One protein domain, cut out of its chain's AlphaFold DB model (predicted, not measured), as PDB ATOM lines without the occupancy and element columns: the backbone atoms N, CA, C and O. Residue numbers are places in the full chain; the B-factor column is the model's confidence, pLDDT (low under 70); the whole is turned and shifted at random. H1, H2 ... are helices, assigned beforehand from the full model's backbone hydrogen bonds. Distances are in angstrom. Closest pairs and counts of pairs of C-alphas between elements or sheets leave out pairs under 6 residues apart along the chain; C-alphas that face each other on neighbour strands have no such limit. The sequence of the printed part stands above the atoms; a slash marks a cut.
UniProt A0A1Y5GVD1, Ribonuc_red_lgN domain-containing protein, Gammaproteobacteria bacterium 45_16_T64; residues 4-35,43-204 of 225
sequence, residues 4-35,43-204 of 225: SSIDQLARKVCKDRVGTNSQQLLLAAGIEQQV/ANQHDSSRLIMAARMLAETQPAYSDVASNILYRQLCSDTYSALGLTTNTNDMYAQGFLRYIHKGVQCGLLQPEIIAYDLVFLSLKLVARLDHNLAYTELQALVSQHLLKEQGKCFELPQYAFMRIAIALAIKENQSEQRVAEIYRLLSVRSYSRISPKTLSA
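Overview. This is residues 4 to 35 and 43 to 204 of the 225 residues of the protein "Ribonuc_red_lgN domain-containing protein" of Gammaproteobacteria bacterium 45_16_T64 (UniProt A0A1Y5GVD1). Two lobes of helices make an elongated whole: a small head of H1, H2 and H3 packs on residues of the first half of the long helix H4, which runs from this head toward a larger body of H5 to H12. In the body H10 lies in the middle, with H11 folding back across it, H6, H8 and H12 packing on it, H7 on H5 and H11, and H9 on H4. The printed part has 194 residues with twelve named helices, H1 to H12 in order along the chain, and no named strand; the class is all helix. It is compact, with a radius of gyration of the C-alphas of 17.9 A, and spans 61 by 32 by 28 A.

Along the chain. H1, residues 4 to 14, begins with C-alpha 4 at (-44.195, 22.112, 2.202). H2 holds residues 22 to 28, H3 residues 44 to 59 over 23.4 A. H4, residues 64 to 84, is the longest helix at 30.9 A and ends with C-alpha 84 at (-49.053, 13.752, 25.047). H5, residues 94 to 108, measures 20.5 A; H6 holds residues 114 to 118, H7 121 to 125, H8 130 to 135 and H9 138 to 148. H10, residues 160 to 174, measures 21.7 A; H11 holds residues 179 to 190. H12, residues 199 to 202, ends with C-alpha 202 at (-35.191, -1.206, 30.879).

Arrangement. H1 touches H2, about perpendicular at 73 degrees, closest at the C-alphas of Arg 11 and Ser 22, 5.1 A. H3 and H4 form a hairpin at a shallow tilt of 25 degrees, closest at the C-alphas of Ala 59 and Tyr 65, 4.7 A. H4 touches H9 at a shallow tilt of 30 degrees, the same way, with the C-alphas of Ser 70 and Tyr 138 closest at 4.3 A. H10 touches H11 at a steep tilt of 46 degrees, opposite ways, closest at the C-alphas of Ala 168 and Tyr 186, 5.2 A. H5 touches H7 with residues 96 to 100 alone, closest at the C-alphas of Ala 96 and Ser 125, 5.0 A. H1 and H10 are apart. Every O i to N i+4 pair is within hydrogen-bond range in H1, H2, H5, H7, H9 and H11; the counts are 10 of 12 in H3, 16 of 17 in H4, 10 of 11 in H10, 0 of 1 in H6 and 0 of 2 in H8, where 2 of 2 and 3 of 3 O i to N i+3 pairs are within range; H12 is too short for an i+4 pair.

Size, cuts and confidence. The C-alphas of Val 35 and Asn 176, the two farthest apart, are 63.4 A apart. Residues 36 to 42 are not printed, and C-alphas 35 and 43 are 16.6 A apart across this cut. The link from H9 to H10 is long, and in it residues 151 to 152 pair antiparallel with residues 155 to 156. The mean pLDDT of the printed part is 89.7; residue 4, residues 32 to 35, 43 to 45 and 89 to 92 are under 70.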
ATOM      1  N   SER A   4     -45.293  21.219   1.789       60.34
ATOM      2  CA  SER A   4     -44.195  22.112   2.202       60.34
ATOM      3  C   SER A   4     -43.469  21.678   3.489       60.34
ATOM      4  O   SER A   4     -42.327  22.073   3.711       60.34
ATOM      5  N   SER A   5     -44.113  20.908   4.364       77.69
ATOM      6  CA  SER A   5     -43.592  20.515   5.676       77.69
ATOM      7  C   SER A   5     -42.702  19.271   5.623       77.69
ATOM      8  O   SER A   5     -41.807  19.148   6.461       77.69
ATOM      9  N   ILE A   6     -42.933  18.346   4.683       82.00
ATOM     10  CA  ILE A   6     -42.129  17.119   4.558       82.00
ATOM     11  C   ILE A   6     -40.801  17.403   3.847       82.00
ATOM     12  O   ILE A   6     -39.752  16.932   4.283       82.00
ATOM     13  N   ASP A   7     -40.820  18.291   2.852       85.25
ATOM     14  CA  ASP A   7     -39.614  18.809   2.202       85.25
ATOM     15  C   ASP A   7     -38.713  19.552   3.194       85.25
ATOM     16  O   ASP A   7     -37.494  19.363   3.223       85.25
ATOM     17  N   GLN A   8     -39.311  20.387   4.048       86.38
ATOM     18  CA  GLN A   8     -38.594  21.067   5.125       86.38
ATOM     19  C   GLN A   8     -37.984  20.074   6.115       86.38
ATOM     20  O   GLN A   8     -36.852  20.280   6.559       86.38
ATOM     21  N   LEU A   9     -38.701  18.994   6.448       88.75
ATOM     22  CA  LEU A   9     -38.168  17.931   7.294       88.75
ATOM     23  C   LEU A   9     -36.948  17.281   6.640       88.75
ATOM     24  O   LEU A   9     -35.896  17.262   7.275       88.75
ATOM     25  N   ALA A  10     -37.064  16.823   5.389       90.56
ATOM     26  CA  ALA A  10     -35.979  16.186   4.639       90.56
ATOM     27  C   ALA A  10     -34.737  17.089   4.555       90.56
ATOM     28  O   ALA A  10     -33.627  16.666   4.876       90.56
ATOM     29  N   ARG A  11     -34.924  18.372   4.217       91.00
ATOM     30  CA  ARG A  11     -33.840  19.369   4.209       91.00
ATOM     31  C   ARG A  11     -33.193  19.514   5.579       91.00
ATOM     32  O   ARG A  11     -31.974  19.554   5.670       91.00
ATOM     33  N   LYS A  12     -33.991  19.580   6.646       90.25
ATOM     34  CA  LYS A  12     -33.491  19.760   8.013       90.25
ATOM     35  C   LYS A  12     -32.683  18.560   8.505       90.25
ATOM     36  O   LYS A  12     -31.672  18.771   9.161       90.25
ATOM     37  N   VAL A  13     -33.115  17.331   8.217       91.06
ATOM     38  CA  VAL A  13     -32.428  16.119   8.705       91.06
ATOM     39  C   VAL A  13     -31.161  15.783   7.919       91.06
ATOM     40  O   VAL A  13     -30.252  15.191   8.494       91.06
ATOM     41  N   CYS A  14     -31.071  16.198   6.650       91.94
ATOM     42  CA  CYS A  14     -29.859  16.074   5.830       91.94
ATOM     43  C   CYS A  14     -28.899  17.272   5.968       91.94
ATOM     44  O   CYS A  14     -27.776  17.223   5.471       91.94
ATOM     45  N   LYS A  15     -29.324  18.367   6.612       89.25
ATOM     46  CA  LYS A  15     -28.502  19.572   6.756       89.25
ATOM     47  C   LYS A  15     -27.213  19.262   7.525       89.25
ATOM     48  O   LYS A  15     -27.251  18.559   8.530       89.25
ATOM     49  N   ASP A  16     -26.095  19.818   7.055       82.06
ATOM     50  CA  ASP A  16     -24.767  19.730   7.681       82.06
ATOM     51  C   ASP A  16     -24.224  18.287   7.810       82.06
ATOM     52  O   ASP A  16     -23.262  18.035   8.534       82.06
ATOM     53  N   ARG A  17     -24.809  17.326   7.073       86.12
ATOM     54  CA  ARG A  17     -24.389  15.917   7.045       86.12
ATOM     55  C   ARG A  17     -23.754  15.565   5.711       86.12
ATOM     56  O   ARG A  17     -24.439  15.388   4.700       86.12
ATOM     57  N   VAL A  18     -22.430  15.436   5.735       87.81
ATOM     58  CA  VAL A  18     -21.632  15.039   4.571       87.81
ATOM     59  C   VAL A  18     -22.121  13.691   4.040       87.81
ATOM     60  O   VAL A  18     -22.334  12.746   4.799       87.81
ATOM     61  N   GLY A  19     -22.316  13.613   2.723       88.56
ATOM     62  CA  GLY A  19     -22.784  12.398   2.061       88.56
ATOM     63  C   GLY A  19     -24.289  12.151   2.175       88.56
ATOM     64  O   GLY A  19     -24.727  11.042   1.906       88.56
ATOM     65  N   THR A  20     -25.098  13.143   2.556       93.56
ATOM     66  CA  THR A  20     -26.565  13.039   2.483       93.56
ATOM     67  C   THR A  20     -27.149  14.121   1.580       93.56
ATOM     68  O   THR A  20     -26.598  15.215   1.461       93.56
ATOM     69  N   ASN A  21     -28.267  13.819   0.921       93.50
ATOM     70  CA  ASN A  21     -28.957  14.724   0.014       93.50
ATOM     71  C   ASN A  21     -30.477  14.603   0.214       93.50
ATOM     72  O   ASN A  21     -31.062  13.529   0.073       93.50
ATOM     73  N   SER A  22     -31.134  15.722   0.523       92.75
ATOM     74  CA  SER A  22     -32.572  15.725   0.808       92.75
ATOM     75  C   SER A  22     -33.434  15.397  -0.412       92.75
ATOM     76  O   SER A  22     -34.486  14.793  -0.251       92.75
ATOM     77  N   GLN A  23     -33.015  15.777  -1.626       91.31
ATOM     78  CA  GLN A  23     -33.743  15.435  -2.854       91.31
ATOM     79  C   GLN A  23     -33.640  13.939  -3.145       91.31
ATOM     80  O   GLN A  23     -34.652  13.308  -3.422       91.31
ATOM     81  N   GLN A  24     -32.447  13.357  -3.004       93.00
ATOM     82  CA  GLN A  24     -32.252  11.911  -3.123       93.00
ATOM     83  C   GLN A  24     -33.131  11.150  -2.121       93.00
ATOM     84  O   GLN A  24     -33.763  10.162  -2.485       93.00
ATOM     85  N   LEU A  25     -33.217  11.636  -0.880       93.62
ATOM     86  CA  LEU A  25     -34.081  11.055   0.146       93.62
ATOM     87  C   LEU A  25     -35.571  11.112  -0.231       93.62
ATOM     88  O   LEU A  25     -36.274  10.114  -0.091       93.62
ATOM     89  N   LEU A  26     -36.057  12.266  -0.703       91.50
ATOM     90  CA  LEU A  26     -37.453  12.450  -1.122       91.50
ATOM     91  C   LEU A  26     -37.810  11.557  -2.315       91.50
ATOM     92  O   LEU A  26     -38.843  10.885  -2.291       91.50
ATOM     93  N   LEU A  27     -36.919  11.484  -3.309       90.50
ATOM     94  CA  LEU A  27     -37.061  10.605  -4.470       90.50
ATOM     95  C   LEU A  27     -37.127   9.134  -4.047       90.50
ATOM     96  O   LEU A  27     -38.047   8.424  -4.443       90.50
ATOM     97  N   ALA A  28     -36.212   8.688  -3.183       90.50
ATOM     98  CA  ALA A  28     -36.210   7.320  -2.662       90.50
ATOM     99  C   ALA A  28     -37.462   6.993  -1.824       90.50
ATOM    100  O   ALA A  28     -37.866   5.836  -1.744       90.50
ATOM    101  N   ALA A  29     -38.104   7.997  -1.221       89.62
ATOM    102  CA  ALA A  29     -39.378   7.841  -0.518       89.62
ATOM    103  C   ALA A  29     -40.603   7.829  -1.455       89.62
ATOM    104  O   ALA A  29     -41.734   7.649  -0.984       89.62
ATOM    105  N   GLY A  30     -40.413   8.037  -2.764       87.12
ATOM    106  CA  GLY A  30     -41.485   8.209  -3.748       87.12
ATOM    107  C   GLY A  30     -42.297   9.488  -3.522       87.12
ATOM    108  O   GLY A  30     -43.485   9.538  -3.842       87.12
ATOM    109  N   ILE A  31     -41.713  10.484  -2.854       81.12
ATOM    110  CA  ILE A  31     -42.334  11.787  -2.621       81.12
ATOM    111  C   ILE A  31     -41.903  12.667  -3.791       81.12
ATOM    112  O   ILE A  31     -40.895  13.369  -3.732       81.12
ATOM    113  N   GLU A  32     -42.631  12.556  -4.899       66.62
ATOM    114  CA  GLU A  32     -42.449  13.450  -6.038       66.62
ATOM    115  C   GLU A  32     -42.882  14.869  -5.654       66.62
ATOM    116  O   GLU A  32     -43.849  15.061  -4.911       66.62
ATOM    117  N   GLN A  33     -42.184  15.880  -6.179       56.62
ATOM    118  CA  GLN A  33     -42.699  17.245  -6.132       56.62
ATOM    119  C   GLN A  33     -43.979  17.278  -6.966       56.62
ATOM    120  O   GLN A  33     -43.918  17.235  -8.191       56.62
ATOM    121  N   GLN A  34     -45.138  17.273  -6.307       49.44
ATOM    122  CA  GLN A  34     -46.423  17.225  -6.997       49.44
ATOM    123  C   GLN A  34     -46.558  18.405  -7.974       49.44
ATOM    124  O   GLN A  34     -46.704  19.557  -7.566       49.44
ATOM    125  N   VAL A  35     -46.582  18.088  -9.271       44.41
ATOM    126  CA  VAL A  35     -47.388  18.808 -10.268       44.41
ATOM    127  C   VAL A  35     -48.851  18.708  -9.800       44.41
ATOM    128  O   VAL A  35     -49.241  17.643  -9.315       44.41
ATOM    129  N   ALA A  43     -52.252  11.834   4.359       48.38
ATOM    130  CA  ALA A  43     -50.857  11.363   4.173       48.38
ATOM    131  C   ALA A  43     -49.827  11.704   5.287       48.38
ATOM    132  O   ALA A  43     -48.699  11.223   5.254       48.38
ATOM    133  N   ASN A  44     -50.181  12.459   6.335       55.84
ATOM    134  CA  ASN A  44     -49.157  13.103   7.186       55.84
ATOM    135  C   ASN A  44     -48.258  12.147   8.007       55.84
ATOM    136  O   ASN A  44     -47.088  12.455   8.224       55.84
ATOM    137  N   GLN A  45     -48.776  11.009   8.483       55.47
ATOM    138  CA  GLN A  45     -47.991  10.033   9.262       55.47
ATOM    139  C   GLN A  45     -47.330   8.974   8.364       55.47
ATOM    140  O   GLN A  45     -46.268   8.448   8.694       55.47
ATOM    141  N   HIS A  46     -47.924   8.720   7.195       70.12
ATOM    142  CA  HIS A  46     -47.369   7.831   6.180       70.12
ATOM    143  C   HIS A  46     -46.071   8.397   5.595       70.12
ATOM    144  O   HIS A  46     -45.114   7.650   5.407       70.12
ATOM    145  N   ASP A  47     -45.981   9.713   5.401       81.50
ATOM    146  CA  ASP A  47     -44.826  10.331   4.741       81.50
ATOM    147  C   ASP A  47     -43.533  10.283   5.562       81.50
ATOM    148  O   ASP A  47     -42.463  10.009   5.025       81.50
ATOM    149  N   SER A  48     -43.607  10.474   6.881       85.88
ATOM    150  CA  SER A  48     -42.414  10.352   7.734       85.88
ATOM    151  C   SER A  48     -41.922   8.903   7.822       85.88
ATOM    152  O   SER A  48     -40.718   8.656   7.767       85.88
ATOM    153  N   SER A  49     -42.841   7.932   7.875       88.81
ATOM    154  CA  SER A  49     -42.499   6.505   7.813       88.81
ATOM    155  C   SER A  49     -41.843   6.136   6.478       88.81
ATOM    156  O   SER A  49     -40.858   5.399   6.464       88.81
ATOM    157  N   ARG A  50     -42.328   6.698   5.363       92.00
ATOM    158  CA  ARG A  50     -41.713   6.544   4.035       92.00
ATOM    159  C   ARG A  50     -40.302   7.129   3.990       92.00
ATOM    160  O   ARG A  50     -39.397   6.454   3.509       92.00
ATOM    161  N   LEU A  51     -40.084   8.327   4.541       93.00
ATOM    162  CA  LEU A  51     -38.741   8.913   4.644       93.00
ATOM    163  C   LEU A  51     -37.793   8.056   5.493       93.00
ATOM    164  O   LEU A  51     -36.633   7.900   5.127       93.00
ATOM    165  N   ILE A  52     -38.266   7.486   6.606       94.19
ATOM    166  CA  ILE A  52     -37.465   6.566   7.426       94.19
ATOM    167  C   ILE A  52     -37.067   5.334   6.611       94.19
ATOM    168  O   ILE A  52     -35.899   4.953   6.617       94.19
ATOM    169  N   MET A  53     -38.013   4.710   5.903       93.50
ATOM    170  CA  MET A  53     -37.726   3.546   5.059       93.50
ATOM    171  C   MET A  53     -36.718   3.889   3.957       93.50
ATOM    172  O   MET A  53     -35.741   3.165   3.785       93.50
ATOM    173  N   ALA A  54     -36.894   5.025   3.280       95.31
ATOM    174  CA  ALA A  54     -35.968   5.516   2.265       95.31
ATOM    175  C   ALA A  54     -34.559   5.757   2.823       95.31
ATOM    176  O   ALA A  54     -33.582   5.275   2.256       95.31
ATOM    177  N   ALA A  55     -34.446   6.440   3.966       95.56
ATOM    178  CA  ALA A  55     -33.164   6.670   4.627       95.56
ATOM    179  C   ALA A  55     -32.467   5.350   4.991       95.56
ATOM    180  O   ALA A  55     -31.262   5.220   4.801       95.56
ATOM    181  N   ARG A  56     -33.214   4.341   5.453       95.69
ATOM    182  CA  ARG A  56     -32.655   3.016   5.766       95.69
ATOM    183  C   ARG A  56     -32.127   2.287   4.535       95.69
ATOM    184  O   ARG A  56     -31.046   1.724   4.623       95.69
ATOM    185  N   MET A  57     -32.849   2.326   3.414       95.06
ATOM    186  CA  MET A  57     -32.364   1.743   2.155       95.06
ATOM    187  C   MET A  57     -31.093   2.454   1.676       95.06
ATOM    188  O   MET A  57     -30.103   1.817   1.336       95.06
ATOM    189  N   LEU A  58     -31.081   3.789   1.710       95.81
ATOM    190  CA  LEU A  58     -29.906   4.572   1.322       95.81
ATOM    191  C   LEU A  58     -28.707   4.328   2.254       95.81
ATOM    192  O   LEU A  58     -27.565   4.387   1.800       95.81
ATOM    193  N   ALA A  59     -28.946   4.002   3.528       95.06
ATOM    194  CA  ALA A  59     -27.891   3.702   4.493       95.06
ATOM    195  C   ALA A  59     -27.069   2.449   4.142       95.06
ATOM    196  O   ALA A  59     -25.930   2.347   4.595       95.06
ATOM    197  N   GLU A  60     -27.598   1.535   3.318       94.06
ATOM    198  CA  GLU A  60     -26.871   0.345   2.847       94.06
ATOM    199  C   GLU A  60     -25.683   0.704   1.945       94.06
ATOM    200  O   GLU A  60     -24.676   0.002   1.931       94.06
ATOM    201  N   THR A  61     -25.784   1.817   1.214       93.88
ATOM    202  CA  THR A  61     -24.722   2.305   0.318       93.88
ATOM    203  C   THR A  61     -23.997   3.521   0.881       93.88
ATOM    204  O   THR A  61     -22.811   3.708   0.620       93.88
ATOM    205  N   GLN A  62     -24.685   4.335   1.681       94.88
ATOM    206  CA  GLN A  62     -24.170   5.585   2.219       94.88
ATOM    207  C   GLN A  62     -24.496   5.691   3.721       94.88
ATOM    208  O   GLN A  62     -25.566   6.186   4.093       94.88
ATOM    209  N   PRO A  63     -23.567   5.285   4.614       92.62
ATOM    210  CA  PRO A  63     -23.830   5.106   6.049       92.62
ATOM    211  C   PRO A  63     -24.405   6.331   6.778       92.62
ATOM    212  O   PRO A  63     -25.142   6.183   7.753       92.62
ATOM    213  N   ALA A  64     -24.124   7.542   6.287       92.75
ATOM    214  CA  ALA A  64     -24.625   8.795   6.856       92.75
ATOM    215  C   ALA A  64     -26.167   8.895   6.889       92.75
ATOM    216  O   ALA A  64     -26.719   9.634   7.705       92.75
ATOM    217  N   TYR A  65     -26.884   8.138   6.048       95.06
ATOM    218  CA  TYR A  65     -28.348   8.083   6.098       95.06
ATOM    219  C   TYR A  65     -28.901   7.298   7.298       95.06
ATOM    220  O   TYR A  65     -30.076   7.462   7.628       95.06
ATOM    221  N   SER A  66     -28.079   6.514   8.007       92.56
ATOM    222  CA  SER A  66     -28.500   5.869   9.258       92.56
ATOM    223  C   SER A  66     -28.868   6.916  10.316       92.56
ATOM    224  O   SER A  66     -29.954   6.863  10.895       92.56
ATOM    225  N   ASP A  67     -28.041   7.957  10.462       91.94
ATOM    226  CA  ASP A  67     -28.333   9.100  11.334       91.94
ATOM    227  C   ASP A  67     -29.582   9.861  10.882       91.94
ATOM    228  O   ASP A  67     -30.355  10.355  11.703       91.94
ATOM    229  N   VAL A  68     -29.796   9.979   9.568       95.12
ATOM    230  CA  VAL A  68     -30.994  10.620   9.011       95.12
ATOM    231  C   VAL A  68     -32.246   9.857   9.444       95.12
ATOM    232  O   VAL A  68     -33.186  10.480   9.943       95.12
ATOM    233  N   ALA A  69     -32.244   8.525   9.337       95.38
ATOM    234  CA  ALA A  69     -33.352   7.682   9.782       95.38
ATOM    235  C   ALA A  69     -33.623   7.841  11.290       95.38
ATOM    236  O   ALA A  69     -34.768   8.077  11.685       95.38
ATOM    237  N   SER A  70     -32.577   7.782  12.125       94.00
ATOM    238  CA  SER A  70     -32.680   7.989  13.577       94.00
ATOM    239  C   SER A  70     -33.261   9.362  13.918       94.00
ATOM    240  O   SER A  70     -34.160   9.466  14.749       94.00
ATOM    241  N   ASN A  71     -32.803  10.419  13.240       93.06
ATOM    242  CA  ASN A  71     -33.265  11.785  13.482       93.06
ATOM    243  C   ASN A  71     -34.730  11.986  13.093       93.06
ATOM    244  O   ASN A  71     -35.451  12.691  13.798       93.06
ATOM    245  N   ILE A  72     -35.194  11.392  11.990       94.19
ATOM    246  CA  ILE A  72     -36.614  11.472  11.616       94.19
ATOM    247  C   ILE A  72     -37.468  10.794  12.694       94.19
ATOM    248  O   ILE A  72     -38.409  11.416  13.193       94.19
ATOM    249  N   LEU A  73     -37.098   9.576  13.109       94.88
ATOM    250  CA  LEU A  73     -37.802   8.832  14.156       94.88
ATOM    251  C   LEU A  73     -37.813   9.593  15.490       94.88
ATOM    252  O   LEU A  73     -38.864   9.735  16.115       94.88
ATOM    253  N   TYR A  74     -36.672  10.144  15.907       94.31
ATOM    254  CA  TYR A  74     -36.574  10.927  17.140       94.31
ATOM    255  C   TYR A  74     -37.470  12.168  17.106       94.31
ATOM    256  O   TYR A  74     -38.163  12.469  18.074       94.31
ATOM    257  N   ARG A  75     -37.532  12.877  15.972       92.06
ATOM    258  CA  ARG A  75     -38.405  14.053  15.835       92.06
ATOM    259  C   ARG A  75     -39.885  13.696  15.932       92.06
ATOM    260  O   ARG A  75     -40.635  14.466  16.532       92.06
ATOM    261  N   GLN A  76     -40.299  12.558  15.371       91.31
ATOM    262  CA  GLN A  76     -41.660  12.047  15.556       91.31
ATOM    263  C   GLN A  76     -41.926  11.733  17.029       91.31
ATOM    264  O   GLN A  76     -42.910  12.217  17.582       91.31
ATOM    265  N   LEU A  77     -41.000  11.027  17.684       93.56
ATOM    266  CA  LEU A  77     -41.096  10.694  19.103       93.56
ATOM    267  C   LEU A  77     -41.228  11.942  19.989       93.56
ATOM    268  O   LEU A  77     -42.083  11.973  20.872       93.56
ATOM    269  N   CYS A  78     -40.433  12.987  19.743       92.44
ATOM    270  CA  CYS A  78     -40.553  14.262  20.450       92.44
ATOM    271  C   CYS A  78     -41.916  14.916  20.226       92.44
ATOM    272  O   CYS A  78     -42.528  15.378  21.185       92.44
ATOM    273  N   SER A  79     -42.393  14.954  18.980       89.75
ATOM    274  CA  SER A  79     -43.701  15.530  18.652       89.75
ATOM    275  C   SER A  79     -44.827  14.814  19.399       89.75
ATOM    276  O   SER A  79     -45.657  15.468  20.035       89.75
ATOM    277  N   ASP A  80     -44.828  13.483  19.364       90.88
ATOM    278  CA  ASP A  80     -45.825  12.657  20.045       90.88
ATOM    279  C   ASP A  80     -45.745  12.840  21.562       90.88
ATOM    280  O   ASP A  80     -46.762  13.082  22.213       90.88
ATOM    281  N   THR A  81     -44.526  12.822  22.109       94.25
ATOM    282  CA  THR A  81     -44.289  12.958  23.547       94.25
ATOM    283  C   THR A  81     -44.739  14.316  24.063       94.25
ATOM    284  O   THR A  81     -45.521  14.386  25.006       94.25
ATOM    285  N   TYR A  82     -44.307  15.412  23.443       92.62
ATOM    286  CA  TYR A  82     -44.692  16.749  23.894       92.62
ATOM    287  C   TYR A  82     -46.187  17.005  23.726       92.62
ATOM    288  O   TYR A  82     -46.806  17.569  24.629       92.62
ATOM    289  N   SER A  83     -46.799  16.500  22.649       91.06
ATOM    290  CA  SER A  83     -48.254  16.531  22.497       91.06
ATOM    291  C   SER A  83     -48.956  15.768  23.625       91.06
ATOM    292  O   SER A  83     -49.884  16.303  24.232       91.06
ATOM    293  N   ALA A  84     -48.489  14.564  23.969       92.38
ATOM    294  CA  ALA A  84     -49.053  13.752  25.047       92.38
ATOM    295  C   ALA A  84     -48.855  14.366  26.445       92.38
ATOM    296  O   ALA A  84     -49.639  14.078  27.353       92.38
ATOM    297  N   LEU A  85     -47.838  15.217  26.617       93.44
ATOM    298  CA  LEU A  85     -47.544  15.964  27.846       93.44
ATOM    299  C   LEU A  85     -48.210  17.354  27.896       93.44
ATOM    300  O   LEU A  85     -48.036  18.089  28.875       93.44
ATOM    301  N   GLY A  86     -48.970  17.730  26.860       90.88
ATOM    302  CA  GLY A  86     -49.626  19.035  26.770       90.88
ATOM    303  C   GLY A  86     -48.639  20.204  26.683       90.88
ATOM    304  O   GLY A  86     -48.906  21.272  27.228       90.88
ATOM    305  N   LEU A  87     -47.482  19.990  26.054       88.19
ATOM    306  CA  LEU A  87     -46.452  21.000  25.822       88.19
ATOM    307  C   LEU A  87     -46.546  21.507  24.380       88.19
ATOM    308  O   LEU A  87     -46.427  20.731  23.435       88.19
ATOM    309  N   THR A  88     -46.775  22.812  24.211       71.06
ATOM    310  CA  THR A  88     -47.095  23.420  22.906       71.06
ATOM    311  C   THR A  88     -46.098  24.485  22.430       71.06
ATOM    312  O   THR A  88     -46.275  25.011  21.333       71.06
ATOM    313  N   THR A  89     -45.029  24.798  23.178       59.38
ATOM    314  CA  THR A  89     -44.130  25.926  22.852       59.38
ATOM    315  C   THR A  89     -42.645  25.687  23.141       59.38
ATOM    316  O   THR A  89     -42.275  25.115  24.162       59.38
ATOM    317  N   ASN A  90     -41.817  26.220  22.236       54.31
ATOM    318  CA  ASN A  90     -40.352  26.200  22.189       54.31
ATOM    319  C   ASN A  90     -39.735  27.084  23.299       54.31
ATOM    320  O   ASN A  90     -39.363  28.231  23.060       54.31
ATOM    321  N   THR A  91     -39.647  26.577  24.527       56.31
ATOM    322  CA  THR A  91     -38.801  27.179  25.571       56.31
ATOM    323  C   THR A  91     -37.458  26.453  25.624       56.31
ATOM    324  O   THR A  91     -37.387  25.250  25.362       56.31
ATOM    325  N   ASN A  92     -36.380  27.162  25.975       57.72
ATOM    326  CA  ASN A  92     -35.055  26.543  26.137       57.72
ATOM    327  C   ASN A  92     -35.055  25.423  27.202       57.72
ATOM    328  O   ASN A  92     -34.272  24.484  27.095       57.72
ATOM    329  N   ASP A  93     -35.997  25.465  28.152       75.06
ATOM    330  CA  ASP A  93     -36.127  24.493  29.247       75.06
ATOM    331  C   ASP A  93     -37.161  23.384  28.985       75.06
ATOM    332  O   ASP A  93     -37.496  22.611  29.888       75.06
ATOM    333  N   MET A  94     -37.679  23.264  27.758       85.94
ATOM    334  CA  MET A  94     -38.763  22.327  27.431       85.94
ATOM    335  C   MET A  94     -38.415  20.864  27.754       85.94
ATOM    336  O   MET A  94     -39.300  20.080  28.086       85.94
ATOM    337  N   TYR A  95     -37.134  20.489  27.704       92.94
ATOM    338  CA  TYR A  95     -36.696  19.132  28.035       92.94
ATOM    339  C   TYR A  95     -36.808  18.831  29.539       92.94
ATOM    340  O   TYR A  95     -37.395  17.827  29.933       92.94
ATOM    341  N   ALA A  96     -36.315  19.726  30.398       93.62
ATOM    342  CA  ALA A  96     -36.426  19.565  31.849       93.62
ATOM    343  C   ALA A  96     -37.892  19.637  32.308       93.62
ATOM    344  O   ALA A  96     -38.356  18.783  33.063       93.62
ATOM    345  N   GLN A  97     -38.665  20.592  31.778       93.00
ATOM    346  CA  GLN A  97     -40.101  20.696  32.060       93.00
ATOM    347  C   GLN A  97     -40.876  19.470  31.557       93.00
ATOM    348  O   GLN A  97     -41.783  18.980  32.234       93.00
ATOM    349  N   GLY A  98     -40.504  18.951  30.385       95.44
ATOM    350  CA  GLY A  98     -41.049  17.723  29.822       95.44
ATOM    351  C   GLY A  98     -40.827  16.524  30.729       95.44
ATOM    352  O   GLY A  98     -41.774  15.778  30.954       95.44
ATOM    353  N   PHE A  99     -39.636  16.381  31.312       97.38
ATOM    354  CA  PHE A  99     -39.350  15.319  32.276       97.38
ATOM    355  C   PHE A  99     -40.270  15.381  33.503       97.38
ATOM    356  O   PHE A  99     -40.879  14.373  33.856       97.38
ATOM    357  N   LEU A 100     -40.440  16.559  34.112       96.75
ATOM    358  CA  LEU A 100     -41.318  16.718  35.278       96.75
ATOM    359  C   LEU A 100     -42.768  16.329  34.950       96.75
ATOM    360  O   LEU A 100     -43.394  15.561  35.682       96.75
ATOM    361  N   ARG A 101     -43.291  16.800  33.811       96.12
ATOM    362  CA  ARG A 101     -44.641  16.434  33.347       96.12
ATOM    363  C   ARG A 101     -44.771  14.948  33.055       96.12
ATOM    364  O   ARG A 101     -45.808  14.363  33.358       96.12
ATOM    365  N   TYR A 102     -43.737  14.347  32.477       97.56
ATOM    366  CA  TYR A 102     -43.683  12.919  32.198       97.56
ATOM    367  C   TYR A 102     -43.791  12.090  33.483       97.56
ATOM    368  O   TYR A 102     -44.627  11.187  33.529       97.56
ATOM    369  N   ILE A 103     -43.032  12.425  34.533       97.88
ATOM    370  CA  ILE A 103     -43.099  11.711  35.816       97.88
ATOM    371  C   ILE A 103     -44.494  11.839  36.432       97.88
ATOM    372  O   ILE A 103     -45.117  10.827  36.750       97.88
ATOM    373  N   HIS A 104     -45.026  13.062  36.528       95.94
ATOM    374  CA  HIS A 104     -46.365  13.290  37.079       95.94
ATOM    375  C   HIS A 104     -47.449  12.525  36.317       95.94
ATOM    376  O   HIS A 104     -48.259  11.829  36.931       95.94
ATOM    377  N   LYS A 105     -47.438  12.603  34.982       95.50
ATOM    378  CA  LYS A 105     -48.377  11.868  34.133       95.50
ATOM    379  C   LYS A 105     -48.225  10.360  34.323       95.50
ATOM    380  O   LYS A 105     -49.215   9.673  34.528       95.50
ATOM    381  N   GLY A 106     -47.000   9.840  34.292       96.06
ATOM    382  CA  GLY A 106     -46.738   8.411  34.436       96.06
ATOM    383  C   GLY A 106     -47.238   7.843  35.767       96.06
ATOM    384  O   GLY A 106     -47.828   6.763  35.780       96.06
ATOM    385  N   VAL A 107     -47.080   8.585  36.867       95.62
ATOM    386  CA  VAL A 107     -47.625   8.209  38.183       95.62
ATOM    387  C   VAL A 107     -49.153   8.300  38.192       95.62
ATOM    388  O   VAL A 107     -49.817   7.353  38.607       95.62
ATOM    389  N   GLN A 108     -49.734   9.382  37.660       93.44
ATOM    390  CA  GLN A 108     -51.190   9.562  37.575       93.44
ATOM    391  C   GLN A 108     -51.878   8.463  36.751       93.44
ATOM    392  O   GLN A 108     -52.966   8.014  37.101       93.44
ATOM    393  N   CYS A 109     -51.248   8.007  35.670       91.81
ATOM    394  CA  CYS A 109     -51.753   6.915  34.839       91.81
ATOM    395  C   CYS A 109     -51.507   5.528  35.465       91.81
ATOM    396  O   CYS A 109     -51.948   4.517  34.915       91.81
ATOM    397  N   GLY A 110     -50.793   5.456  36.595       93.12
ATOM    398  CA  GLY A 110     -50.407   4.207  37.250       93.12
ATOM    399  C   GLY A 110     -49.415   3.384  36.430       93.12
ATOM    400  O   GLY A 110     -49.415   2.163  36.537       93.12
ATOM    401  N   LEU A 111     -48.621   4.036  35.577       93.75
ATOM    402  CA  LEU A 111     -47.584   3.415  34.746       93.75
ATOM    403  C   LEU A 111     -46.198   3.493  35.397       93.75
ATOM    404  O   LEU A 111     -45.320   2.703  35.052       93.75
ATOM    405  N   LEU A 112     -46.010   4.421  36.339       95.56
ATOM    406  CA  LEU A 112     -44.795   4.591  37.131       95.56
ATOM    407  C   LEU A 112     -45.031   4.271  38.602       95.56
ATOM    408  O   LEU A 112     -46.119   4.491  39.132       95.56
ATOM    409  N   GLN A 113     -43.973   3.802  39.256       93.12
ATOM    410  CA  GLN A 113     -43.927   3.643  40.706       93.12
ATOM    411  C   GLN A 113     -44.111   5.005  41.401       93.12
ATOM    412  O   GLN A 113     -43.378   5.946  41.078       93.12
ATOM    413  N   PRO A 114     -45.076   5.149  42.330       94.38
ATOM    414  CA  PRO A 114     -45.344   6.422  42.994       94.38
ATOM    415  C   PRO A 114     -44.160   6.914  43.833       94.38
ATOM    416  O   PRO A 114     -43.976   8.117  43.951       94.38
ATOM    417  N   GLU A 115     -43.311   6.022  44.346       95.19
ATOM    418  CA  GLU A 115     -42.130   6.339  45.159       95.19
ATOM    419  C   GLU A 115     -41.119   7.235  44.430       95.19
ATOM    420  O   GLU A 115     -40.336   7.934  45.069       95.19
ATOM    421  N   ILE A 116     -41.162   7.275  43.093       95.81
ATOM    422  CA  ILE A 116     -40.322   8.160  42.279       95.81
ATOM    423  C   ILE A 116     -40.522   9.636  42.658       95.81
ATOM    424  O   ILE A 116     -39.565  10.406  42.606       95.81
ATOM    425  N   ILE A 117     -41.727  10.038  43.080       95.31
ATOM    426  CA  ILE A 117     -42.020  11.437  43.443       95.31
ATOM    427  C   ILE A 117     -41.368  11.874  44.760       95.31
ATOM    428  O   ILE A 117     -41.394  13.060  45.069       95.31
ATOM    429  N   ALA A 118     -40.815  10.937  45.540       95.44
ATOM    430  CA  ALA A 118     -40.121  11.251  46.785       95.44
ATOM    431  C   ALA A 118     -38.728  11.869  46.559       95.44
ATOM    432  O   ALA A 118     -38.179  12.460  47.483       95.44
ATOM    433  N   TYR A 119     -38.167  11.738  45.353       97.31
ATOM    434  CA  TYR A 119     -36.872  12.313  44.983       97.31
ATOM    435  C   TYR A 119     -37.009  13.780  44.561       97.31
ATOM    436  O   TYR A 119     -38.047  14.191  44.038       97.31
ATOM    437  N   ASP A 120     -35.928  14.557  44.679       97.94
ATOM    438  CA  ASP A 120     -35.863  15.901  44.086       97.94
ATOM    439  C   ASP A 120     -35.811  15.835  42.545       97.94
ATOM    440  O   ASP A 120     -34.756  15.820  41.897       97.94
ATOM    441  N   LEU A 121     -36.995  15.800  41.932       97.56
ATOM    442  CA  LEU A 121     -37.158  15.733  40.481       97.56
ATOM    443  C   LEU A 121     -36.648  16.992  39.771       97.56
ATOM    444  O   LEU A 121     -36.239  16.905  38.611       97.56
ATOM    445  N   VAL A 122     -36.642  18.150  40.441       96.62
ATOM    446  CA  VAL A 122     -36.114  19.394  39.869       96.62
ATOM    447  C   VAL A 122     -34.601  19.278  39.747       96.62
ATOM    448  O   VAL A 122     -34.073  19.461  38.648       96.62
ATOM    449  N   PHE A 123     -33.911  18.869  40.814       97.62
ATOM    450  CA  PHE A 123     -32.476  18.592  40.779       97.62
ATOM    451  C   PHE A 123     -32.115  17.574  39.690       97.62
ATOM    452  O   PHE A 123     -31.194  17.813  38.904       97.62
ATOM    453  N   LEU A 124     -32.851  16.462  39.600       97.94
ATOM    454  CA  LEU A 124     -32.591  15.415  38.608       97.94
ATOM    455  C   LEU A 124     -32.860  15.882  37.172       97.94
ATOM    456  O   LEU A 124     -32.093  15.544  36.269       97.94
ATOM    457  N   SER A 125     -33.880  16.717  36.951       96.69
ATOM    458  CA  SER A 125     -34.173  17.279  35.627       96.69
ATOM    459  C   SER A 125     -33.003  18.095  35.066       96.69
ATOM    460  O   SER A 125     -32.722  18.030  33.870       96.69
ATOM    461  N   LEU A 126     -32.248  18.780  35.935       95.94
ATOM    462  CA  LEU A 126     -31.061  19.556  35.567       95.94
ATOM    463  C   LEU A 126     -29.852  18.678  35.207       95.94
ATOM    464  O   LEU A 126     -28.866  19.178  34.668       95.94
ATOM    465  N   LYS A 127     -29.891  17.377  35.518       97.12
ATOM    466  CA  LYS A 127     -28.831  16.420  35.162       97.12
ATOM    467  C   LYS A 127     -29.045  15.776  33.799       97.12
ATOM    468  O   LYS A 127     -28.104  15.180  33.278       97.12
ATOM    469  N   LEU A 128     -30.236  15.900  33.215       96.06
ATOM    470  CA  LEU A 128     -30.545  15.348  31.899       96.06
ATOM    471  C   LEU A 128     -29.690  15.993  30.807       96.06
ATOM    472  O   LEU A 128     -29.563  17.213  30.717       96.06
ATOM    473  N   VAL A 129     -29.156  15.164  29.912       95.25
ATOM    474  CA  VAL A 129     -28.357  15.611  28.768       95.25
ATOM    475  C   VAL A 129     -29.099  15.282  27.474       95.25
ATOM    476  O   VAL A 129     -28.813  14.290  26.809       95.25
ATOM    477  N   ALA A 130     -30.047  16.145  27.093       93.50
ATOM    478  CA  ALA A 130     -30.959  15.943  25.957       93.50
ATOM    479  C   ALA A 130     -30.261  15.559  24.639       93.50
ATOM    480  O   ALA A 130     -30.746  14.719  23.885       93.50
ATOM    481  N   ARG A 131     -29.082  16.137  24.364       92.44
ATOM    482  CA  ARG A 131     -28.312  15.833  23.146       92.44
ATOM    483  C   ARG A 131     -27.963  14.345  23.001       92.44
ATOM    484  O   ARG A 131     -27.824  13.896  21.872       92.44
ATOM    485  N   LEU A 132     -27.864  13.591  24.102       93.44
ATOM    486  CA  LEU A 132     -27.540  12.160  24.071       93.44
ATOM    487  C   LEU A 132     -28.652  11.305  23.454       93.44
ATOM    488  O   LEU A 132     -28.362  10.203  23.002       93.44
ATOM    489  N   ASP A 133     -29.887  11.806  23.343       93.50
ATOM    490  CA  ASP A 133     -30.935  11.098  22.594       93.50
ATOM    491  C   ASP A 133     -30.559  10.885  21.119       93.50
ATOM    492  O   ASP A 133     -30.978   9.902  20.511       93.50
ATOM    493  N   HIS A 134     -29.731  11.769  20.552       90.62
ATOM    494  CA  HIS A 134     -29.275  11.681  19.164       90.62
ATOM    495  C   HIS A 134     -28.141  10.664  18.967       90.62
ATOM    496  O   HIS A 134     -27.760  10.404  17.831       90.62
ATOM    497  N   ASN A 135     -27.600  10.082  20.046       90.50
ATOM    498  CA  ASN A 135     -26.552   9.061  19.959       90.50
ATOM    499  C   ASN A 135     -27.113   7.662  19.665       90.50
ATOM    500  O   ASN A 135     -26.343   6.742  19.400       90.50
ATOM    501  N   LEU A 136     -28.434   7.482  19.753       90.44
ATOM    502  CA  LEU A 136     -29.071   6.197  19.496       90.44
ATOM    503  C   LEU A 136     -29.131   5.930  17.993       90.44
ATOM    504  O   LEU A 136     -29.711   6.704  17.225       90.44
ATOM    505  N   ALA A 137     -28.581   4.790  17.584       90.81
ATOM    506  CA  ALA A 137     -28.768   4.291  16.230       90.81
ATOM    507  C   ALA A 137     -30.247   3.954  15.985       90.81
ATOM    508  O   ALA A 137     -30.985   3.622  16.917       90.81
ATOM    509  N   TYR A 138     -30.669   3.964  14.719       91.69
ATOM    510  CA  TYR A 138     -32.074   3.789  14.350       91.69
ATOM    511  C   TYR A 138     -32.678   2.521  14.962       91.69
ATOM    512  O   TYR A 138     -33.757   2.569  15.545       91.69
ATOM    513  N   THR A 139     -31.965   1.394  14.887       90.81
ATOM    514  CA  THR A 139     -32.429   0.109  15.427       90.81
ATOM    515  C   THR A 139     -32.598   0.144  16.946       90.81
ATOM    516  O   THR A 139     -33.572  -0.398  17.464       90.81
ATOM    517  N   GLU A 140     -31.684   0.799  17.666       91.69
ATOM    518  CA  GLU A 140     -31.758   0.935  19.125       91.69
ATOM    519  C   GLU A 140     -32.925   1.840  19.535       91.69
ATOM    520  O   GLU A 140     -33.719   1.475  20.403       91.69
ATOM    521  N   LEU A 141     -33.087   2.983  18.859       93.56
ATOM    522  CA  LEU A 141     -34.208   3.892  19.091       93.56
ATOM    523  C   LEU A 141     -35.550   3.225  18.757       93.56
ATOM    524  O   LEU A 141     -36.497   3.319  19.535       93.56
ATOM    525  N   GLN A 142     -35.637   2.502  17.640       93.38
ATOM    526  CA  GLN A 142     -36.843   1.776  17.244       93.38
ATOM    527  C   GLN A 142     -37.200   0.672  18.250       93.38
ATOM    528  O   GLN A 142     -38.380   0.485  18.565       93.38
ATOM    529  N   ALA A 143     -36.211  -0.050  18.783       91.56
ATOM    530  CA  ALA A 143     -36.425  -1.054  19.824       91.56
ATOM    531  C   ALA A 143     -36.958  -0.416  21.119       91.56
ATOM    532  O   ALA A 143     -37.975  -0.865  21.648       91.56
ATOM    533  N   LEU A 144     -36.349   0.687  21.567       91.81
ATOM    534  CA  LEU A 144     -36.840   1.474  22.702       91.81
ATOM    535  C   LEU A 144     -38.298   1.898  22.506       91.81
ATOM    536  O   LEU A 144     -39.149   1.579  23.336       91.81
ATOM    537  N   VAL A 145     -38.598   2.569  21.390       92.62
ATOM    538  CA  VAL A 145     -39.938   3.090  21.083       92.62
ATOM    539  C   VAL A 145     -40.972   1.973  21.002       92.62
ATOM    540  O   VAL A 145     -42.114   2.152  21.423       92.62
ATOM    541  N   SER A 146     -40.622   0.815  20.444       90.62
ATOM    542  CA  SER A 146     -41.580  -0.278  20.261       90.62
ATOM    543  C   SER A 146     -41.884  -1.030  21.556       90.62
ATOM    544  O   SER A 146     -43.060  -1.313  21.790       90.62
ATOM    545  N   GLN A 147     -40.874  -1.299  22.390       89.06
ATOM    546  CA  GLN A 147     -40.977  -2.280  23.478       89.06
ATOM    547  C   GLN A 147     -40.910  -1.693  24.890       89.06
ATOM    548  O   GLN A 147     -41.491  -2.280  25.799       89.06
ATOM    549  N   HIS A 148     -40.210  -0.575  25.098       91.69
ATOM    550  CA  HIS A 148     -39.848  -0.137  26.454       91.69
ATOM    551  C   HIS A 148     -40.344   1.251  26.824       91.69
ATOM    552  O   HIS A 148     -40.632   1.483  27.997       91.69
ATOM    553  N   LEU A 149     -40.425   2.172  25.861       94.81
ATOM    554  CA  LEU A 149     -40.888   3.518  26.161       94.81
ATOM    555  C   LEU A 149     -42.374   3.510  26.510       94.81
ATOM    556  O   LEU A 149     -43.189   2.869  25.837       94.81
ATOM    557  N   LEU A 150     -42.724   4.253  27.556       94.81
ATOM    558  CA  LEU A 150     -44.086   4.308  28.060       94.81
ATOM    559  C   LEU A 150     -45.043   4.945  27.054       94.81
ATOM    560  O   LEU A 150     -44.757   5.965  26.414       94.81
ATOM    561  N   LYS A 151     -46.212   4.316  26.936       93.81
ATOM    562  CA  LYS A 151     -47.292   4.733  26.047       93.81
ATOM    563  C   LYS A 151     -48.598   4.829  26.810       93.81
ATOM    564  O   LYS A 151     -48.910   3.977  27.635       93.81
ATOM    565  N   GLU A 152     -49.389   5.829  26.464       90.50
ATOM    566  CA  GLU A 152     -50.776   5.956  26.884       90.50
ATOM    567  C   GLU A 152     -51.643   5.972  25.625       90.50
ATOM    568  O   GLU A 152     -51.381   6.733  24.695       90.50
ATOM    569  N   GLN A 153     -52.649   5.092  25.560       87.25
ATOM    570  CA  GLN A 153     -53.553   4.978  24.402       87.25
ATOM    571  C   GLN A 153     -52.806   4.845  23.056       87.25
ATOM    572  O   GLN A 153     -53.189   5.422  22.042       87.25
ATOM    573  N   GLY A 154     -51.694   4.101  23.054       86.06
ATOM    574  CA  GLY A 154     -50.864   3.872  21.867       86.06
ATOM    575  C   GLY A 154     -49.899   5.008  21.511       86.06
ATOM    576  O   GLY A 154     -49.060   4.814  20.633       86.06
ATOM    577  N   LYS A 155     -49.946   6.156  22.200       88.81
ATOM    578  CA  LYS A 155     -49.025   7.280  21.984       88.81
ATOM    579  C   LYS A 155     -47.912   7.280  23.017       88.81
ATOM    580  O   LYS A 155     -48.172   7.155  24.212       88.81
ATOM    581  N   CYS A 156     -46.675   7.428  22.557       93.94
ATOM    582  CA  CYS A 156     -45.529   7.519  23.451       93.94
ATOM    583  C   CYS A 156     -45.507   8.878  24.156       93.94
ATOM    584  O   CYS A 156     -45.773   9.902  23.532       93.94
ATOM    585  N   PHE A 157     -45.212   8.872  25.455       95.88
ATOM    586  CA  PHE A 157     -45.070  10.084  26.266       95.88
ATOM    587  C   PHE A 157     -43.744  10.115  27.042       95.88
ATOM    588  O   PHE A 157     -43.605  10.847  28.019       95.88
ATOM    589  N   GLU A 158     -42.761   9.332  26.596       97.12
ATOM    590  CA  GLU A 158     -41.446   9.185  27.214       97.12
ATOM    591  C   GLU A 158     -40.339   9.354  26.160       97.12
ATOM    592  O   GLU A 158     -40.434   8.817  25.060       97.12
ATOM    593  N   LEU A 159     -39.272  10.083  26.505       96.62
ATOM    594  CA  LEU A 159     -38.057  10.203  25.687       96.62
ATOM    595  C   LEU A 159     -36.946   9.282  26.215       96.62
ATOM    596  O   LEU A 159     -36.982   8.908  27.390       96.62
ATOM    597  N   PRO A 160     -35.921   8.942  25.410       95.94
ATOM    598  CA  PRO A 160     -34.884   8.008  25.843       95.94
ATOM    599  C   PRO A 160     -34.136   8.449  27.111       95.94
ATOM    600  O   PRO A 160     -34.034   7.650  28.042       95.94
ATOM    601  N   GLN A 161     -33.688   9.712  27.238       96.56
ATOM    602  CA  GLN A 161     -33.076  10.138  28.512       96.56
ATOM    603  C   GLN A 161     -34.064  10.143  29.681       96.56
ATOM    604  O   GLN A 161     -33.639   9.917  30.813       96.56
ATOM    605  N   TYR A 162     -35.361  10.374  29.444       97.69
ATOM    606  CA  TYR A 162     -36.364  10.273  30.511       97.69
ATOM    607  C   TYR A 162     -36.452   8.835  31.019       97.69
ATOM    608  O   TYR A 162     -36.419   8.619  32.228       97.69
ATOM    609  N   ALA A 163     -36.466   7.860  30.105       96.69
ATOM    610  CA  ALA A 163     -36.443   6.444  30.449       96.69
ATOM    611  C   ALA A 163     -35.184   6.078  31.246       96.69
ATOM    612  O   ALA A 163     -35.280   5.431  32.286       96.69
ATOM    613  N   PHE A 164     -34.001   6.534  30.821       96.69
ATOM    614  CA  PHE A 164     -32.760   6.267  31.557       96.69
ATOM    615  C   PHE A 164     -32.740   6.909  32.946       96.69
ATOM    616  O   PHE A 164     -32.267   6.278  33.891       96.69
ATOM    617  N   MET A 165     -33.283   8.119  33.101       97.94
ATOM    618  CA  MET A 165     -33.417   8.759  34.411       97.94
ATOM    619  C   MET A 165     -34.423   8.018  35.299       97.94
ATOM    620  O   MET A 165     -34.111   7.728  36.450       97.94
ATOM    621  N   ARG A 166     -35.585   7.617  34.764       97.44
ATOM    622  CA  ARG A 166     -36.540   6.750  35.474       97.44
ATOM    623  C   ARG A 166     -35.867   5.478  35.979       97.44
ATOM    624  O   ARG A 166     -36.040   5.118  37.138       97.44
ATOM    625  N   ILE A 167     -35.123   4.791  35.113       96.25
ATOM    626  CA  ILE A 167     -34.428   3.549  35.468       96.25
ATOM    627  C   ILE A 167     -33.421   3.821  36.588       96.25
ATOM    628  O   ILE A 167     -33.360   3.052  37.543       96.25
ATOM    629  N   ALA A 168     -32.664   4.920  36.504       97.19
ATOM    630  CA  ALA A 168     -31.718   5.311  37.543       97.19
ATOM    631  C   ALA A 168     -32.406   5.536  38.900       97.19
ATOM    632  O   ALA A 168     -31.949   4.986  39.901       97.19
ATOM    633  N   ILE A 169     -33.532   6.259  38.924       97.56
ATOM    634  CA  ILE A 169     -34.332   6.467  40.143       97.56
ATOM    635  C   ILE A 169     -34.852   5.126  40.674       97.56
ATOM    636  O   ILE A 169     -34.702   4.819  41.851       97.56
ATOM    637  N   ALA A 170     -35.406   4.278  39.810       95.69
ATOM    638  CA  ALA A 170     -35.959   2.985  40.209       95.69
ATOM    639  C   ALA A 170     -34.909   2.013  40.772       95.69
ATOM    640  O   ALA A 170     -35.223   1.185  41.627       95.69
ATOM    641  N   LEU A 171     -33.668   2.080  40.286       94.44
ATOM    642  CA  LEU A 171     -32.552   1.326  40.856       94.44
ATOM    643  C   LEU A 171     -32.132   1.906  42.213       94.44
ATOM    644  O   LEU A 171     -31.930   1.141  43.150       94.44
ATOM    645  N   ALA A 172     -32.074   3.233  42.336       95.62
ATOM    646  CA  ALA A 172     -31.746   3.913  43.585       95.62
ATOM    647  C   ALA A 172     -32.772   3.657  44.699       95.62
ATOM    648  O   ALA A 172     -32.373   3.421  45.837       95.62
ATOM    649  N   ILE A 173     -34.072   3.610  44.373       94.56
ATOM    650  CA  ILE A 173     -35.153   3.293  45.324       94.56
ATOM    651  C   ILE A 173     -34.908   1.950  46.016       94.56
ATOM    652  O   ILE A 173     -35.052   1.847  47.231       94.56
ATOM    653  N   LYS A 174     -34.496   0.922  45.264       91.12
ATOM    654  CA  LYS A 174     -34.275  -0.431  45.806       91.12
ATOM    655  C   LYS A 174     -33.164  -0.490  46.848       91.12
ATOM    656  O   LYS A 174     -33.175  -1.380  47.691       91.12
ATOM    657  N   GLU A 175     -32.212   0.429  46.763       92.38
ATOM    658  CA  GLU A 175     -31.031   0.491  47.623       92.38
ATOM    659  C   GLU A 175     -31.049   1.710  48.561       92.38
ATOM    660  O   GLU A 175     -30.056   1.969  49.234       92.38
ATOM    661  N   ASN A 176     -32.162   2.456  48.614       93.38
ATOM    662  CA  ASN A 176     -32.328   3.682  49.402       93.38
ATOM    663  C   ASN A 176     -31.189   4.708  49.192       93.38
ATOM    664  O   ASN A 176     -30.599   5.219  50.143       93.38
ATOM    665  N   GLN A 177     -30.838   4.951  47.928       97.19
ATOM    666  CA  GLN A 177     -29.709   5.798  47.528       97.19
ATOM    667  C   GLN A 177     -30.122   7.268  47.337       97.19
ATOM    668  O   GLN A 177     -31.273   7.562  47.034       97.19
ATOM    669  N   SER A 178     -29.166   8.197  47.447       97.44
ATOM    670  CA  SER A 178     -29.425   9.636  47.283       97.44
ATOM    671  C   SER A 178     -29.613  10.077  45.824       97.44
ATOM    672  O   SER A 178     -29.222   9.389  44.876       97.44
ATOM    673  N   GLU A 179     -30.119  11.294  45.618       97.56
ATOM    674  CA  GLU A 179     -30.235  11.938  44.306       97.56
ATOM    675  C   GLU A 179     -28.884  12.081  43.591       97.56
ATOM    676  O   GLU A 179     -28.821  11.986  42.362       97.56
ATOM    677  N   GLN A 180     -27.783  12.295  44.329       98.12
ATOM    678  CA  GLN A 180     -26.456  12.328  43.703       98.12
ATOM    679  C   GLN A 180     -26.126  10.970  43.084       98.12
ATOM    680  O   GLN A 180     -25.645  10.908  41.950       98.12
ATOM    681  N   ARG A 181     -26.458   9.880  43.783       97.81
ATOM    682  CA  ARG A 181     -26.247   8.529  43.272       97.81
ATOM    683  C   ARG A 181     -27.146   8.225  42.074       97.81
ATOM    684  O   ARG A 181     -26.676   7.618  41.112       97.81
ATOM    685  N   VAL A 182     -28.391   8.702  42.068       98.25
ATOM    686  CA  VAL A 182     -29.261   8.644  40.877       98.25
ATOM    687  C   VAL A 182     -28.588   9.316  39.681       98.25
ATOM    688  O   VAL A 182     -28.528   8.726  38.603       98.25
ATOM    689  N   ALA A 183     -28.046  10.523  39.859       97.94
ATOM    690  CA  ALA A 183     -27.386  11.256  38.782       97.94
ATOM    691  C   ALA A 183     -26.160  10.505  38.222       97.94
ATOM    692  O   ALA A 183     -25.929  10.513  37.010       97.94
ATOM    693  N   GLU A 184     -25.396   9.818  39.075       97.00
ATOM    694  CA  GLU A 184     -24.286   8.954  38.655       97.00
ATOM    695  C   GLU A 184     -24.762   7.746  37.842       97.00
ATOM    696  O   GLU A 184     -24.231   7.483  36.759       97.00
ATOM    697  N   ILE A 185     -25.785   7.034  38.328       96.25
ATOM    698  CA  ILE A 185     -26.370   5.883  37.626       96.25
ATOM    699  C   ILE A 185     -26.919   6.329  36.267       96.25
ATOM    700  O   ILE A 185     -26.627   5.699  35.249       96.25
ATOM    701  N   TYR A 186     -27.649   7.447  36.226       97.25
ATOM    702  CA  TYR A 186     -28.137   8.047  34.987       97.25
ATOM    703  C   TYR A 186     -26.989   8.324  34.016       97.25
ATOM    704  O   TYR A 186     -27.064   7.921  32.857       97.25
ATOM    705  N   ARG A 187     -25.897   8.949  34.474       95.38
ATOM    706  CA  ARG A 187     -24.742   9.240  33.616       95.38
ATOM    707  C   ARG A 187     -24.177   7.966  32.989       95.38
ATOM    708  O   ARG A 187     -23.904   7.968  31.792       95.38
ATOM    709  N   LEU A 188     -24.055   6.881  33.757       93.50
ATOM    710  CA  LEU A 188     -23.580   5.588  33.254       93.50
ATOM    711  C   LEU A 188     -24.537   4.963  32.231       93.50
ATOM    712  O   LEU A 188     -24.080   4.395  31.241       93.50
ATOM    713  N   LEU A 189     -25.850   5.071  32.448       92.62
ATOM    714  CA  LEU A 189     -26.863   4.554  31.525       92.62
ATOM    715  C   LEU A 189     -26.947   5.384  30.236       92.62
ATOM    716  O   LEU A 189     -26.974   4.815  29.151       92.62
ATOM    717  N   SER A 190     -26.927   6.713  30.356       92.38
ATOM    718  CA  SER A 190     -27.176   7.680  29.274       92.38
ATOM    719  C   SER A 190     -26.186   7.620  28.109       92.38
ATOM    720  O   SER A 190     -26.520   8.013  26.993       92.38
ATOM    721  N   VAL A 191     -24.965   7.140  28.359       87.56
ATOM    722  CA  VAL A 191     -23.894   7.039  27.354       87.56
ATOM    723  C   VAL A 191     -23.663   5.609  26.869       87.56
ATOM    724  O   VAL A 191     -22.840   5.386  25.982       87.56
ATOM    725  N   ARG A 192     -24.335   4.621  27.467       80.50
ATOM    726  CA  ARG A 192     -24.122   3.212  27.141       80.50
ATOM    727  C   ARG A 192     -24.950   2.828  25.925       80.50
ATOM    728  O   ARG A 192     -26.096   3.245  25.801       80.50
ATOM    729  N   SER A 193     -24.400   1.972  25.065       71.88
ATOM    730  CA  SER A 193     -25.180   1.373  23.981       71.88
ATOM    731  C   SER A 193     -26.384   0.644  24.568       71.88
ATOM    732  O   SER A 193     -26.229  -0.208  25.453       71.88
ATOM    733  N   TYR A 194     -27.570   0.981  24.068       73.00
ATOM    734  CA  TYR A 194     -28.838   0.424  24.520       73.00
ATOM    735  C   TYR A 194     -28.830  -1.108  24.468       73.00
ATOM    736  O   TYR A 194     -29.243  -1.765  25.421       73.00
ATOM    737  N   SER A 195     -28.239  -1.668  23.410       74.88
ATOM    738  CA  SER A 195     -28.021  -3.110  23.213       74.88
ATOM    739  C   SER A 195     -27.336  -3.836  24.381       74.88
ATOM    740  O   SER A 195     -27.447  -5.055  24.496       74.88
ATOM    741  N   ARG A 196     -26.634  -3.123  25.268       80.25
ATOM    742  CA  ARG A 196     -25.956  -3.710  26.434       80.25
ATOM    743  C   ARG A 196     -26.812  -3.698  27.701       80.25
ATOM    744  O   ARG A 196     -26.404  -4.301  28.696       80.25
ATOM    745  N   ILE A 197     -27.939  -2.985  27.723       83.19
ATOM    746  CA  ILE A 197     -28.835  -2.866  28.882       83.19
ATOM    747  C   ILE A 197     -29.850  -4.015  28.845       83.19
ATOM    748  O   ILE A 197     -30.495  -4.251  27.830       83.19
ATOM    749  N   SER A 198     -29.987  -4.750  29.954       84.12
ATOM    750  CA  SER A 198     -30.904  -5.893  29.996       84.12
ATOM    751  C   SER A 198     -32.376  -5.447  29.903       84.12
ATOM    752  O   SER A 198     -32.717  -4.411  30.484       84.12
ATOM    753  N   PRO A 199     -33.278  -6.237  29.282       82.12
ATOM    754  CA  PRO A 199     -34.713  -5.933  29.244       82.12
ATOM    755  C   PRO A 199     -35.319  -5.685  30.630       82.12
ATOM    756  O   PRO A 199     -36.080  -4.741  30.819       82.12
ATOM    757  N   LYS A 200     -34.904  -6.467  31.638       83.62
ATOM    758  CA  LYS A 200     -35.329  -6.293  33.036       83.62
ATOM    759  C   LYS A 200     -34.946  -4.919  33.593       83.62
ATOM    760  O   LYS A 200     -35.710  -4.322  34.343       83.62
ATOM    761  N   THR A 201     -33.757  -4.426  33.250       84.12
ATOM    762  CA  THR A 201     -33.297  -3.092  33.656       84.12
ATOM    763  C   THR A 201     -34.091  -1.996  32.945       84.12
ATOM    764  O   THR A 201     -34.420  -0.996  33.570       84.12
ATOM    765  N   LEU A 202     -34.439  -2.187  31.671       85.94
ATOM    766  CA  LEU A 202     -35.191  -1.206  30.879       85.94
ATOM    767  C   LEU A 202     -36.623  -0.986  31.392       85.94
ATOM    768  O   LEU A 202     -37.136   0.135  31.356       85.94
ATOM    769  N   SER A 203     -37.234  -2.031  31.948       84.62
ATOM    770  CA  SER A 203     -38.554  -1.963  32.589       84.62
ATOM    771  C   SER A 203     -38.503  -1.555  34.073       84.62
ATOM    772  O   SER A 203     -39.503  -1.640  34.782       84.62
ATOM    773  N   ALA A 204     -37.354  -1.117  34.602       88.81
ATOM    774  CA  ALA A 204     -37.277  -0.675  35.995       88.81
ATOM    775  C   ALA A 204     -38.090   0.614  36.221       88.81
ATOM    776  O   ALA A 204     -38.000   1.566  35.445       88.81
TER     777      ALA A 204